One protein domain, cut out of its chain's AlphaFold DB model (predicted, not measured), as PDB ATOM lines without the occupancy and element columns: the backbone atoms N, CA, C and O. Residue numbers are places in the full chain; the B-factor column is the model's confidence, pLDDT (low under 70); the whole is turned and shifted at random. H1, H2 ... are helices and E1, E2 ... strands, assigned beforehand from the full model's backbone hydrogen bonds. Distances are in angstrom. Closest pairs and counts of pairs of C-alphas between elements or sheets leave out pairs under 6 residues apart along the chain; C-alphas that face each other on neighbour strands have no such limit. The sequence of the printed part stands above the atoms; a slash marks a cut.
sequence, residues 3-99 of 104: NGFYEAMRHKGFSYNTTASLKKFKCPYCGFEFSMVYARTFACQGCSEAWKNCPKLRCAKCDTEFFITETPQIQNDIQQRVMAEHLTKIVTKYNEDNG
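What this domain is: This is residues 3 to 99 of the 104 residues of an uncharacterized protein of Candidatus Methanoplasma termitum (UniProt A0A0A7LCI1). The long helix H5 runs past the short helix H3 and a small strand hairpin, E1 and E2, and H3 packs on both H5 and E1. H2 adjoins both H3 and H5, H4 packs on H5, and H1 lies at the far end, reached through H2. The printed part has 97 residues, with five named helices and two named strands in the order H1 H2 H3 H4 E1 E2 H5; the sheet, E1 - E2, is antiparallel and the class is mostly helix. The whole is compact, with a radius of gyration of the C-alphas of 13.0 A and spans of 35 by 32 by 22 A.

How they stand to each other: E1, residues 56 to 58, and E2, residues 65 to 67, are antiparallel neighbours and form a hairpin. N 57 and O 66 are 2.8 A apart and N 66 and O 57 are 2.9 A apart, both within hydrogen-bond range. The closest C-alphas of E1 and H3, residues 36 to 43, are those of Arg 58 and Ala 39, 5.5 A apart. H3 touches residues 87 to 94 of H5, residues 77 to 97, at a steep tilt of 47 degrees, the same way; the closest C-alphas, of Thr 41 and Val 91, are 5.6 A apart. H4, residues 48 to 51, touches residues 88 to 92 of H5, the closest C-alphas being those of Trp 51 and Thr 88, 5.7 A apart. H2, residues 16 to 22, touches residues 83 to 87 of H5 at a steep tilt of 61 degrees, the same way, the C-alphas of Asn 17 and Met 83 being closest at 6.4 A. H2 also touches H3, with the C-alphas of Ser 21 and Met 36 closest at 5.0 A. H1, residues 3 to 11, touches H2 about perpendicular, at 79 degrees, with the C-alphas of Tyr 6 and Tyr 16 closest at 6.6 A. H1 and H5 are apart. In H1, H2, H3 and H5 every O i to N i+4 pair is within hydrogen-bond range; H4 is too short for such a pair.

Where its parts are: H1 begins at C-alpha 3, (-17.200, -10.888, 15.018), and is 12.4 A long. H2 is 10.1 A long and H3 9.9 A. H5 is 29.9 A long, from C-alpha 77 at (-10.538, 8.930, 16.178) to C-alpha 97 at (10.372, -2.476, -1.879).

The domain as a whole: The two C-alphas farthest apart, those of Gly 4 and Gly 99, are 38.5 A apart. The printed part has no cut. The link from H2 to H3, residues 23 to 35, is long, and in it residues 25 to 26 pair antiparallel with residues 33 to 34. The mean pLDDT of the printed part is 94.3, and one residue, Asn 3, is under 70.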
ATOM      1  N   ASN A   3     -18.248 -10.273  14.195       68.19
ATOM      2  CA  ASN A   3     -17.200 -10.888  15.018       68.19
ATOM      3  C   ASN A   3     -16.625 -12.204  14.469       68.19
ATOM      4  O   ASN A   3     -15.408 -12.351  14.466       68.19
ATOM      5  N   GLY A   4     -17.441 -13.102  13.902       86.62
ATOM      6  CA  GLY A   4     -16.952 -14.423  13.469       86.62
ATOM      7  C   GLY A   4     -15.900 -14.376  12.352       86.62
ATOM      8  O   GLY A   4     -14.965 -15.171  12.338       86.62
ATOM      9  N   PHE A   5     -15.992 -13.401  11.438       87.94
ATOM     10  CA  PHE A   5     -14.977 -13.229  10.392       87.94
ATOM     11  C   PHE A   5     -13.638 -12.746  10.968       87.94
ATOM     12  O   PHE A   5     -12.590 -13.284  10.619       87.94
ATOM     13  N   TYR A   6     -13.662 -11.755  11.867       90.56
ATOM     14  CA  TYR A   6     -12.441 -11.255  12.506       90.56
ATOM     15  C   TYR A   6     -11.796 -12.313  13.409       90.56
ATOM     16  O   TYR A   6     -10.573 -12.424  13.423       90.56
ATOM     17  N   GLU A   7     -12.592 -13.123  14.106       93.25
ATOM     18  CA  GLU A   7     -12.102 -14.261  14.891       93.25
ATOM     19  C   GLU A   7     -11.437 -15.314  14.000       93.25
ATOM     20  O   GLU A   7     -10.292 -15.693  14.247       93.25
ATOM     21  N   ALA A   8     -12.086 -15.720  12.905       93.62
ATOM     22  CA  ALA A   8     -11.510 -16.674  11.957       93.62
ATOM     23  C   ALA A   8     -10.176 -16.180  11.364       93.62
ATOM     24  O   ALA A   8      -9.232 -16.956  11.218       93.62
ATOM     25  N   MET A   9     -10.071 -14.885  11.054       94.69
ATOM     26  CA  MET A   9      -8.831 -14.285  10.552       94.69
ATOM     27  C   MET A   9      -7.753 -14.197  11.636       94.69
ATOM     28  O   MET A   9      -6.585 -14.479  11.362       94.69
ATOM     29  N   ARG A  10      -8.140 -13.912  12.883       94.81
ATOM     30  CA  ARG A  10      -7.234 -13.945  14.035       94.81
ATOM     31  C   ARG A  10      -6.633 -15.334  14.249       94.81
ATOM     32  O   ARG A  10      -5.432 -15.427  14.485       94.81
ATOM     33  N   HIS A  11      -7.416 -16.406  14.103       95.06
ATOM     34  CA  HIS A  11      -6.907 -17.785  14.172       95.06
ATOM     35  C   HIS A  11      -5.897 -18.118  13.066       95.06
ATOM     36  O   HIS A  11      -5.055 -18.992  13.248       95.06
ATOM     37  N   LYS A  12      -5.938 -17.395  11.943       95.19
ATOM     38  CA  LYS A  12      -4.952 -17.488  10.856       95.19
ATOM     39  C   LYS A  12      -3.746 -16.558  11.048       95.19
ATOM     40  O   LYS A  12      -2.932 -16.433  10.140       95.19
ATOM     41  N   GLY A  13      -3.634 -15.890  12.197       94.81
ATOM     42  CA  GLY A  13      -2.530 -14.980  12.515       94.81
ATOM     43  C   GLY A  13      -2.705 -13.549  12.003       94.81
ATOM     44  O   GLY A  13      -1.788 -12.741  12.141       94.81
ATOM     45  N   PHE A  14      -3.863 -13.188  11.441       95.00
ATOM     46  CA  PHE A  14      -4.110 -11.815  11.005       95.00
ATOM     47  C   PHE A  14      -4.568 -10.936  12.167       95.00
ATOM     48  O   PHE A  14      -5.501 -11.261  12.902       95.00
ATOM     49  N   SER A  15      -3.942  -9.767  12.303       94.88
ATOM     50  CA  SER A  15      -4.406  -8.755  13.250       94.88
ATOM     51  C   SER A  15      -5.767  -8.182  12.827       94.88
ATOM     52  O   SER A  15      -6.158  -8.248  11.653       94.88
ATOM     53  N   TYR A  16      -6.472  -7.551  13.773       94.06
ATOM     54  CA  TYR A  16      -7.691  -6.801  13.463       94.06
ATOM     55  C   TYR A  16      -7.430  -5.731  12.395       94.06
ATOM     56  O   TYR A  16      -8.155  -5.678  11.408       94.06
ATOM     57  N   ASN A  17      -6.357  -4.943  12.538       95.50
ATOM     58  CA  ASN A  17      -6.036  -3.857  11.609       95.50
ATOM     59  C   ASN A  17      -5.744  -4.370  10.196       95.50
ATOM     60  O   ASN A  17      -6.212  -3.793   9.216       95.50
ATOM     61  N   THR A  18      -5.030  -5.491  10.084       96.00
ATOM     62  CA  THR A  18      -4.774  -6.143   8.794       96.00
ATOM     63  C   THR A  18      -6.076  -6.603   8.151       96.00
ATOM     64  O   THR A  18      -6.326  -6.355   6.977       96.00
ATOM     65  N   THR A  19      -6.950  -7.227   8.938       95.75
ATOM     66  CA  THR A  19      -8.239  -7.718   8.444       95.75
ATOM     67  C   THR A  19      -9.156  -6.565   8.023       95.75
ATOM     68  O   THR A  19      -9.762  -6.612   6.954       95.75
ATOM     69  N   ALA A  20      -9.241  -5.513   8.837       95.44
ATOM     70  CA  ALA A  20     -10.078  -4.345   8.589       95.44
ATOM     71  C   ALA A  20      -9.589  -3.527   7.385       95.44
ATOM     72  O   ALA A  20     -10.402  -3.140   6.552       95.44
ATOM     73  N   SER A  21      -8.275  -3.318   7.248       96.31
ATOM     74  CA  SER A  21      -7.695  -2.539   6.144       96.31
ATOM     75  C   SER A  21      -7.832  -3.217   4.776       96.31
ATOM     76  O   SER A  21      -7.918  -2.526   3.758       96.31
ATOM     77  N   LEU A  22      -7.882  -4.553   4.742       95.88
ATOM     78  CA  LEU A  22      -8.102  -5.346   3.527       95.88
ATOM     79  C   LEU A  22      -9.583  -5.524   3.179       95.88
ATOM     80  O   LEU A  22      -9.909  -5.829   2.028       95.88
ATOM     81  N   LYS A  23     -10.489  -5.337   4.144       94.81
ATOM     82  CA  LYS A  23     -11.925  -5.466   3.907       94.81
ATOM     83  C   LYS A  23     -12.387  -4.388   2.928       94.81
ATOM     84  O   LYS A  23     -12.117  -3.202   3.107       94.81
ATOM     85  N   LYS A  24     -13.099  -4.813   1.885       95.88
ATOM     86  CA  LYS A  24     -13.669  -3.901   0.896       95.88
ATOM     87  C   LYS A  24     -14.829  -3.102   1.487       95.88
ATOM     88  O   LYS A  24     -15.618  -3.622   2.279       95.88
ATOM     89  N   PHE A  25     -14.932  -1.848   1.074       95.88
ATOM     90  CA  PHE A  25     -16.037  -0.946   1.365       95.88
ATOM     91  C   PHE A  25     -16.321  -0.075   0.135       95.88
ATOM     92  O   PHE A  25     -15.511  -0.006  -0.791       95.88
ATOM     93  N   LYS A  26     -17.487   0.574   0.110       97.44
ATOM     94  CA  LYS A  26     -17.875   1.477  -0.979       97.44
ATOM     95  C   LYS A  26     -17.433   2.904  -0.672       97.44
ATOM     96  O   LYS A  26     -17.633   3.368   0.447       97.44
ATOM     97  N   CYS A  27     -16.900   3.604  -1.672       97.00
ATOM     98  CA  CYS A  27     -16.660   5.043  -1.607       97.00
ATOM     99  C   CYS A  27     -17.943   5.755  -1.147       97.00
ATOM    100  O   CYS A  27     -18.973   5.553  -1.801       97.00
ATOM    101  N   PRO A  28     -17.889   6.623  -0.124       95.94
ATOM    102  CA  PRO A  28     -19.068   7.363   0.323       95.94
ATOM    103  C   PRO A  28     -19.589   8.365  -0.724       95.94
ATOM    104  O   PRO A  28     -20.749   8.752  -0.657       95.94
ATOM    105  N   TYR A  29     -18.778   8.727  -1.728       96.62
ATOM    106  CA  TYR A  29     -19.148   9.711  -2.755       96.62
ATOM    107  C   TYR A  29     -19.570   9.095  -4.092       96.62
ATOM    108  O   TYR A  29     -20.531   9.553  -4.698       96.62
ATOM    109  N   CYS A  30     -18.866   8.065  -4.581       97.19
ATOM    110  CA  CYS A  30     -19.119   7.502  -5.920       97.19
ATOM    111  C   CYS A  30     -19.515   6.018  -5.938       97.19
ATOM    112  O   CYS A  30     -19.709   5.442  -7.010       97.19
ATOM    113  N   GLY A  31     -19.569   5.362  -4.774       96.75
ATOM    114  CA  GLY A  31     -19.953   3.955  -4.640       96.75
ATOM    115  C   GLY A  31     -18.939   2.918  -5.144       96.75
ATOM    116  O   GLY A  31     -19.227   1.725  -5.067       96.75
ATOM    117  N   PHE A  32     -17.763   3.324  -5.644       97.44
ATOM    118  CA  PHE A  32     -16.708   2.389  -6.060       97.44
ATOM    119  C   PHE A  32     -16.239   1.527  -4.888       97.44
ATOM    120  O   PHE A  32     -16.011   2.054  -3.804       97.44
ATOM    121  N   GLU A  33     -16.082   0.222  -5.099       97.56
ATOM    122  CA  GLU A  33     -15.719  -0.714  -4.036       97.56
ATOM    123  C   GLU A  33     -14.215  -1.021  -4.036       97.56
ATOM    124  O   GLU A  33     -13.667  -1.503  -5.026       97.56
ATOM    125  N   PHE A  34     -13.547  -0.759  -2.912       97.25
ATOM    126  CA  PHE A  34     -12.107  -0.966  -2.730       97.25
ATOM    127  C   PHE A  34     -11.760  -1.134  -1.243       97.25
ATOM    128  O   PHE A  34     -12.617  -0.995  -0.374       97.25
ATOM    129  N   SER A  35     -10.512  -1.492  -0.939       97.06
ATOM    130  CA  SER A  35      -9.998  -1.604   0.433       97.06
ATOM    131  C   SER A  35      -9.177  -0.373   0.828       97.06
ATOM    132  O   SER A  35      -8.708   0.375  -0.033       97.06
ATOM    133  N   MET A  36      -8.946  -0.165   2.127       97.00
ATOM    134  CA  MET A  36      -8.124   0.961   2.595       97.00
ATOM    135  C   MET A  36      -6.677   0.840   2.121       97.00
ATOM    136  O   MET A  36      -6.066   1.842   1.759       97.00
ATOM    137  N   VAL A  37      -6.146  -0.389   2.082       96.50
ATOM    138  CA  VAL A  37      -4.812  -0.654   1.527       96.50
ATOM    139  C   VAL A  37      -4.746  -0.187   0.079       96.50
ATOM    140  O   VAL A  37      -3.856   0.584  -0.252       96.50
ATOM    141  N   TYR A  38      -5.725  -0.560  -0.754       95.88
ATOM    142  CA  TYR A  38      -5.765  -0.140  -2.156       95.88
ATOM    143  C   TYR A  38      -5.817   1.388  -2.301       95.88
ATOM    144  O   TYR A  38      -5.072   1.967  -3.090       95.88
ATOM    145  N   ALA A  39      -6.655   2.047  -1.495       95.75
ATOM    146  CA  ALA A  39      -6.741   3.505  -1.454       95.75
ATOM    147  C   ALA A  39      -5.375   4.146  -1.174       95.75
ATOM    148  O   ALA A  39      -4.982   5.120  -1.807       95.75
ATOM    149  N   ARG A  40      -4.628   3.582  -0.223       93.31
ATOM    150  CA  ARG A  40      -3.356   4.141   0.230       93.31
ATOM    151  C   ARG A  40      -2.181   3.836  -0.680       93.31
ATOM    152  O   ARG A  40      -1.378   4.729  -0.921       93.31
ATOM    153  N   THR A  41      -2.057   2.611  -1.171       91.75
ATOM    154  CA  THR A  41      -0.901   2.215  -1.985       91.75
ATOM    155  C   THR A  41      -1.024   2.697  -3.423       91.75
ATOM    156  O   THR A  41      -0.023   3.097  -4.002       91.75
ATOM    157  N   PHE A  42      -2.236   2.688  -3.993       91.62
ATOM    158  CA  PHE A  42      -2.460   3.071  -5.389       91.62
ATOM    159  C   PHE A  42      -2.982   4.499  -5.526       91.62
ATOM    160  O   PHE A  42      -2.375   5.305  -6.222       91.62
ATOM    161  N   ALA A  43      -4.086   4.851  -4.857       92.31
ATOM    162  CA  ALA A  43      -4.691   6.171  -5.069       92.31
ATOM    163  C   ALA A  43      -3.880   7.306  -4.420       92.31
ATOM    164  O   ALA A  43      -3.825   8.407  -4.957       92.31
ATOM    165  N   CYS A  44      -3.217   7.050  -3.287       91.81
ATOM    166  CA  CYS A  44      -2.310   8.014  -2.650       91.81
ATOM    167  C   CYS A  44      -0.849   7.905  -3.133       91.81
ATOM    168  O   CYS A  44       0.035   8.482  -2.492       91.81
ATOM    169  N   GLN A  45      -0.565   7.184  -4.223       89.50
ATOM    170  CA  GLN A  45       0.796   7.053  -4.742       89.50
ATOM    171  C   GLN A  45       1.396   8.438  -5.055       89.50
ATOM    172  O   GLN A  45       0.755   9.287  -5.669       89.50
ATOM    173  N   GLY A  46       2.627   8.680  -4.594       87.06
ATOM    174  CA  GLY A  46       3.324   9.964  -4.765       87.06
ATOM    175  C   GLY A  46       2.948  11.062  -3.759       87.06
ATOM    176  O   GLY A  46       3.596  12.103  -3.740       87.06
ATOM    177  N   CYS A  47       1.960  10.848  -2.885       90.38
ATOM    178  CA  CYS A  47       1.618  11.814  -1.840       90.38
ATOM    179  C   CYS A  47       2.611  11.739  -0.667       90.38
ATOM    180  O   CYS A  47       2.761  10.687  -0.041       90.38
ATOM    181  N   SER A  48       3.246  12.862  -0.311       89.44
ATOM    182  CA  SER A  48       4.170  12.946   0.836       89.44
ATOM    183  C   SER A  48       3.493  12.597   2.163       89.44
ATOM    184  O   SER A  48       4.099  11.973   3.031       89.44
ATOM    185  N   GLU A  49       2.215  12.945   2.312       91.94
ATOM    186  CA  GLU A  49       1.456  12.713   3.543       91.94
ATOM    187  C   GLU A  49       1.102  11.233   3.742       91.94
ATOM    188  O   GLU A  49       0.871  10.794   4.871       91.94
ATOM    189  N   ALA A  50       1.120  10.421   2.678       90.38
ATOM    190  CA  ALA A  50       0.931   8.973   2.786       90.38
ATOM    191  C   ALA A  50       2.051   8.287   3.594       90.38
ATOM    192  O   ALA A  50       1.828   7.214   4.147       90.38
ATOM    193  N   TRP A  51       3.211   8.940   3.729       89.94
ATOM    194  CA  TRP A  51       4.341   8.496   4.550       89.94
ATOM    195  C   TRP A  51       4.258   8.952   6.016       89.94
ATOM    196  O   TRP A  51       5.101   8.571   6.824       89.94
ATOM    197  N   LYS A  52       3.274   9.790   6.372       93.31
ATOM    198  CA  LYS A  52       3.231  10.527   7.648       93.31
ATOM    199  C   LYS A  52       1.957  10.275   8.457       93.31
ATOM    200  O   LYS A  52       1.364  11.213   8.981       93.31
ATOM    201  N   ASN A  53       1.501   9.025   8.570       95.19
ATOM    202  CA  ASN A  53       0.312   8.677   9.369       95.19
ATOM    203  C   ASN A  53      -0.940   9.485   8.990       95.19
ATOM    204  O   ASN A  53      -1.770   9.788   9.846       95.19
ATOM    205  N   CYS A  54      -1.088   9.844   7.709       96.00
ATOM    206  CA  CYS A  54      -2.215  10.664   7.276       96.00
ATOM    207  C   CYS A  54      -3.571   9.989   7.631       96.00
ATOM    208  O   CYS A  54      -3.744   8.782   7.455       96.00
ATOM    209  N   PRO A  55      -4.562  10.724   8.152       96.69
ATOM    210  CA  PRO A  55      -5.834  10.129   8.566       96.69
ATOM    211  C   PRO A  55      -6.834   9.956   7.408       96.69
ATOM    212  O   PRO A  55      -7.985   9.600   7.650       96.69
ATOM    213  N   LYS A  56      -6.426  10.232   6.162       96.75
ATOM    214  CA  LYS A  56      -7.295  10.232   4.979       96.75
ATOM    215  C   LYS A  56      -7.017   9.071   4.026       96.75
ATOM    216  O   LYS A  56      -5.909   8.535   3.965       96.75
ATOM    217  N   LEU A  57      -8.026   8.744   3.230       96.69
ATOM    218  CA  LEU A  57      -7.992   7.857   2.072       96.69
ATOM    219  C   LEU A  57      -8.367   8.660   0.822       96.69
ATOM    220  O   LEU A  57      -9.112   9.629   0.918       96.69
ATOM    221  N   ARG A  58      -7.888   8.230  -0.348       96.81
ATOM    222  CA  ARG A  58      -8.261   8.788  -1.657       96.81
ATOM    223  C   ARG A  58      -8.951   7.713  -2.488       96.81
ATOM    224  O   ARG A  58      -8.508   6.564  -2.512       96.81
ATOM    225  N   CYS A  59     -10.054   8.047  -3.151       96.94
ATOM    226  CA  CYS A  59     -10.720   7.114  -4.060       96.94
ATOM    227  C   CYS A  59     -10.043   7.118  -5.436       96.94
ATOM    228  O   CYS A  59     -10.001   8.153  -6.085       96.94
ATOM    229  N   ALA A  60      -9.621   5.956  -5.945       93.06
ATOM    230  CA  ALA A  60      -9.021   5.855  -7.282       93.06
ATOM    231  C   ALA A  60      -9.996   6.135  -8.448       93.06
ATOM    232  O   ALA A  60      -9.556   6.273  -9.584       93.06
ATOM    233  N   LYS A  61     -11.317   6.170  -8.196       96.44
ATOM    234  CA  LYS A  61     -12.334   6.397  -9.239       96.44
ATOM    235  C   LYS A  61     -12.760   7.861  -9.352       96.44
ATOM    236  O   LYS A  61     -12.804   8.386 -10.456       96.44
ATOM    237  N   CYS A  62     -13.148   8.487  -8.241       96.75
ATOM    238  CA  CYS A  62     -13.672   9.862  -8.228       96.75
ATOM    239  C   CYS A  62     -12.704  10.885  -7.631       96.75
ATOM    240  O   CYS A  62     -13.067  12.045  -7.482       96.75
ATOM    241  N   ASP A  63     -11.507  10.446  -7.249       95.44
ATOM    242  CA  ASP A  63     -10.420  11.274  -6.727       95.44
ATOM    243  C   ASP A  63     -10.666  11.987  -5.390       95.44
ATOM    244  O   ASP A  63      -9.785  12.659  -4.864       95.44
ATOM    245  N   THR A  64     -11.842  11.804  -4.794       96.75
ATOM    246  CA  THR A  64     -12.195  12.427  -3.518       96.75
ATOM    247  C   THR A  64     -11.350  11.868  -2.374       96.75
ATOM    248  O   THR A  64     -11.208  10.647  -2.232       96.75
ATOM    249  N   GLU A  65     -10.830  12.771  -1.540       96.88
ATOM    250  CA  GLU A  65     -10.193  12.447  -0.267       96.88
ATOM    251  C   GLU A  65     -11.193  12.516   0.883       96.88
ATOM    252  O   GLU A  65     -12.000  13.440   0.951       96.88
ATOM    253  N   PHE A  66     -11.105  11.569   1.810       96.94
ATOM    254  CA  PHE A  66     -12.010  11.478   2.953       96.94
ATOM    255  C   PHE A  66     -11.351  10.784   4.135       96.94
ATOM    256  O   PHE A  66     -10.340  10.095   3.980       96.94
ATOM    257  N   PHE A  67     -11.879  10.994   5.332       96.88
ATOM    258  CA  PHE A  67     -11.307  10.450   6.555       96.88
ATOM    259  C   PHE A  67     -11.529   8.945   6.664       96.88
ATOM    260  O   PHE A  67     -12.526   8.389   6.204       96.88
ATOM    261  N   ILE A  68     -10.594   8.262   7.321       96.56
ATOM    262  CA  ILE A  68     -10.722   6.831   7.600       96.56
ATOM    263  C   ILE A  68     -11.969   6.554   8.466       96.56
ATOM    264  O   ILE A  68     -12.582   5.501   8.308       96.56
ATOM    265  N   THR A  69     -12.391   7.480   9.335       96.25
ATOM    266  CA  THR A  69     -13.650   7.376  10.107       96.25
ATOM    267  C   THR A  69     -14.913   7.339   9.247       96.25
ATOM    268  O   THR A  69     -15.947   6.875   9.713       96.25
ATOM    269  N   GLU A  70     -14.851   7.763   7.985       95.00
ATOM    270  CA  GLU A  70     -15.979   7.659   7.050       95.00
ATOM    271  C   GLU A  70     -16.113   6.239   6.465       95.00
ATOM    272  O   GLU A  70     -17.019   5.953   5.681       95.00
ATOM    273  N   THR A  71     -15.218   5.320   6.847       94.38
ATOM    274  CA  THR A  71     -15.288   3.909   6.461       94.38
ATOM    275  C   THR A  71     -16.048   3.072   7.496       94.38
ATOM    276  O   THR A  71     -15.906   3.291   8.698       94.38
ATOM    277  N   PRO A  72     -16.786   2.024   7.085       93.62
ATOM    278  CA  PRO A  72     -17.583   1.219   8.019       93.62
ATOM    279  C   PRO A  72     -16.776   0.456   9.078       93.62
ATOM    280  O   PRO A  72     -17.354  -0.087  10.019       93.62
ATOM    281  N   GLN A  73     -15.461   0.304   8.889       91.50
ATOM    282  CA  GLN A  73     -14.613  -0.474   9.792       91.50
ATOM    283  C   GLN A  73     -14.116   0.343  10.987       91.50
ATOM    284  O   GLN A  73     -13.718  -0.258  11.981       91.50
ATOM    285  N   ILE A  74     -14.127   1.676  10.900       93.94
ATOM    286  CA  ILE A  74     -13.527   2.570  11.890       93.94
ATOM    287  C   ILE A  74     -14.607   3.469  12.482       93.94
ATOM    288  O   ILE A  74     -15.350   4.114  11.757       93.94
ATOM    289  N   GLN A  75     -14.699   3.500  13.809       91.44
ATOM    290  CA  GLN A  75     -15.815   4.126  14.524       91.44
ATOM    291  C   GLN A  75     -15.415   5.376  15.310       91.44
ATOM    292  O   GLN A  75     -16.282   6.132  15.733       91.44
ATOM    293  N   ASN A  76     -14.120   5.577  15.566       94.19
ATOM    294  CA  ASN A  76     -13.634   6.687  16.381       94.19
ATOM    295  C   ASN A  76     -12.216   7.124  15.991       94.19
ATOM    296  O   ASN A  76     -11.488   6.413  15.292       94.19
ATOM    297  N   ASP A  77     -11.815   8.287  16.502       93.50
ATOM    298  CA  ASP A  77     -10.538   8.930  16.178       93.50
ATOM    299  C   ASP A  77      -9.317   8.125  16.638       93.50
ATOM    300  O   ASP A  77      -8.276   8.130  15.975       93.50
ATOM    301  N   ILE A  78      -9.440   7.378  17.740       95.50
ATOM    302  CA  ILE A  78      -8.370   6.503  18.238       95.50
ATOM    303  C   ILE A  78      -8.122   5.377  17.232       95.50
ATOM    304  O   ILE A  78      -6.984   5.137  16.824       95.50
ATOM    305  N   GLN A  79      -9.188   4.711  16.785       95.62
ATOM    306  CA  GLN A  79      -9.108   3.677  15.759       95.62
ATOM    307  C   GLN A  79      -8.591   4.238  14.431       95.62
ATOM    308  O   GLN A  79      -7.774   3.586  13.783       95.62
ATOM    309  N   GLN A  80      -8.999   5.453  14.051       96.81
ATOM    310  CA  GLN A  80      -8.461   6.131  12.872       96.81
ATOM    311  C   GLN A  80      -6.952   6.328  12.976       96.81
ATOM    312  O   GLN A  80      -6.240   5.995  12.033       96.81
ATOM    313  N   ARG A  81      -6.450   6.825  14.110       96.81
ATOM    314  CA  ARG A  81      -5.012   7.030  14.310       96.81
ATOM    315  C   ARG A  81      -4.243   5.712  14.191       96.81
ATOM    316  O   ARG A  81      -3.272   5.630  13.443       96.81
ATOM    317  N   VAL A  82      -4.707   4.667  14.875       97.12
ATOM    318  CA  VAL A  82      -4.091   3.330  14.833       97.12
ATOM    319  C   VAL A  82      -4.110   2.752  13.413       97.12
ATOM    320  O   VAL A  82      -3.127   2.157  12.963       97.12
ATOM    321  N   MET A  83      -5.208   2.941  12.680       97.50
ATOM    322  CA  MET A  83      -5.329   2.481  11.300       97.50
ATOM    323  C   MET A  83      -4.428   3.280  10.350       97.50
ATOM    324  O   MET A  83      -3.780   2.692   9.488       97.50
ATOM    325  N   ALA A  84      -4.328   4.597  10.526       97.56
ATOM    326  CA  ALA A  84      -3.432   5.452   9.755       97.56
ATOM    327  C   ALA A  84      -1.960   5.052   9.941       97.56
ATOM    328  O   ALA A  84      -1.224   4.942   8.957       97.56
ATOM    329  N   GLU A  85      -1.546   4.757  11.178       97.75
ATOM    330  CA  GLU A  85      -0.215   4.217  11.485       97.75
ATOM    331  C   GLU A  85       0.011   2.845  10.825       97.75
ATOM    332  O   GLU A  85       1.066   2.592  10.238       97.75
ATOM    333  N   HIS A  86      -0.985   1.953  10.878       97.38
ATOM    334  CA  HIS A  86      -0.910   0.640  10.233       97.38
ATOM    335  C   HIS A  86      -0.756   0.746   8.710       97.38
ATOM    336  O   HIS A  86       0.123   0.109   8.130       97.38
ATOM    337  N   LEU A  87      -1.577   1.577   8.066       97.00
ATOM    338  CA  LEU A  87      -1.534   1.809   6.625       97.00
ATOM    339  C   LEU A  87      -0.224   2.468   6.193       97.00
ATOM    340  O   LEU A  87       0.330   2.089   5.166       97.00
ATOM    341  N   THR A  88       0.305   3.398   6.990       96.56
ATOM    342  CA  THR A  88       1.597   4.041   6.710       96.56
ATOM    343  C   THR A  88       2.720   3.013   6.684       96.56
ATOM    344  O   THR A  88       3.504   3.010   5.747       96.56
ATOM    345  N   LYS A  89       2.756   2.061   7.628       96.19
ATOM    346  CA  LYS A  89       3.744   0.964   7.601       96.19
ATOM    347  C   LYS A  89       3.669   0.138   6.313       96.19
ATOM    348  O   LYS A  89       4.706  -0.230   5.772       96.19
ATOM    349  N   ILE A  90       2.458  -0.136   5.820       95.31
ATOM    350  CA  ILE A  90       2.250  -0.866   4.559       95.31
ATOM    351  C   ILE A  90       2.762  -0.046   3.372       95.31
ATOM    352  O   ILE A  90       3.504  -0.574   2.549       95.31
ATOM    353  N   VAL A  91       2.389   1.233   3.290       94.06
ATOM    354  CA  VAL A  91       2.801   2.135   2.203       94.06
ATOM    355  C   VAL A  91       4.311   2.343   2.200       94.06
ATOM    356  O   VAL A  91       4.925   2.224   1.147       94.06
ATOM    357  N   THR A  92       4.915   2.596   3.362       93.62
ATOM    358  CA  THR A  92       6.367   2.739   3.513       93.62
ATOM    359  C   THR A  92       7.075   1.495   3.005       93.62
ATOM    360  O   THR A  92       7.912   1.612   2.118       93.62
ATOM    361  N   LYS A  93       6.675   0.305   3.474       93.62
ATOM    362  CA  LYS A  93       7.265  -0.949   3.002       93.62
ATOM    363  C   LYS A  93       7.093  -1.130   1.492       93.62
ATOM    364  O   LYS A  93       8.054  -1.452   0.811       93.62
ATOM    365  N   TYR A  94       5.886  -0.914   0.967       92.38
ATOM    366  CA  TYR A  94       5.623  -1.026  -0.468       92.38
ATOM    367  C   TYR A  94       6.521  -0.085  -1.278       92.38
ATOM    368  O   TYR A  94       7.116  -0.496  -2.269       92.38
ATOM    369  N   ASN A  95       6.646   1.167  -0.853       91.19
ATOM    370  CA  ASN A  95       7.469   2.151  -1.537       91.19
ATOM    371  C   ASN A  95       8.963   1.800  -1.457       91.19
ATOM    372  O   ASN A  95       9.643   1.859  -2.478       91.19
ATOM    373  N   GLU A  96       9.455   1.380  -0.287       91.69
ATOM    374  CA  GLU A  96      10.834   0.914  -0.092       91.69
ATOM    375  C   GLU A  96      11.157  -0.303  -0.970       91.69
ATOM    376  O   GLU A  96      12.184  -0.310  -1.648       91.69
ATOM    377  N   ASP A  97      10.252  -1.287  -1.025       92.25
ATOM    378  CA  ASP A  97      10.372  -2.476  -1.879       92.25
ATOM    379  C   ASP A  97      10.405  -2.098  -3.382       92.25
ATOM    380  O   ASP A  97      10.985  -2.819  -4.192       92.25
ATOM    381  N   ASN A  98       9.833  -0.945  -3.757       90.12
ATOM    382  CA  ASN A  98       9.872  -0.372  -5.111       90.12
ATOM    383  C   ASN A  98      11.004   0.663  -5.312       90.12
ATOM    384  O   ASN A  98      11.032   1.367  -6.321       90.12
ATOM    385  N   GLY A  99      11.939   0.784  -4.364       90.44
ATOM    386  CA  GLY A  99      13.097   1.679  -4.459       90.44
ATOM    387  C   GLY A  99      12.801   3.160  -4.199       90.44
ATOM    388  O   GLY A  99      13.696   3.998  -4.337       90.44
TER     389      GLY A  99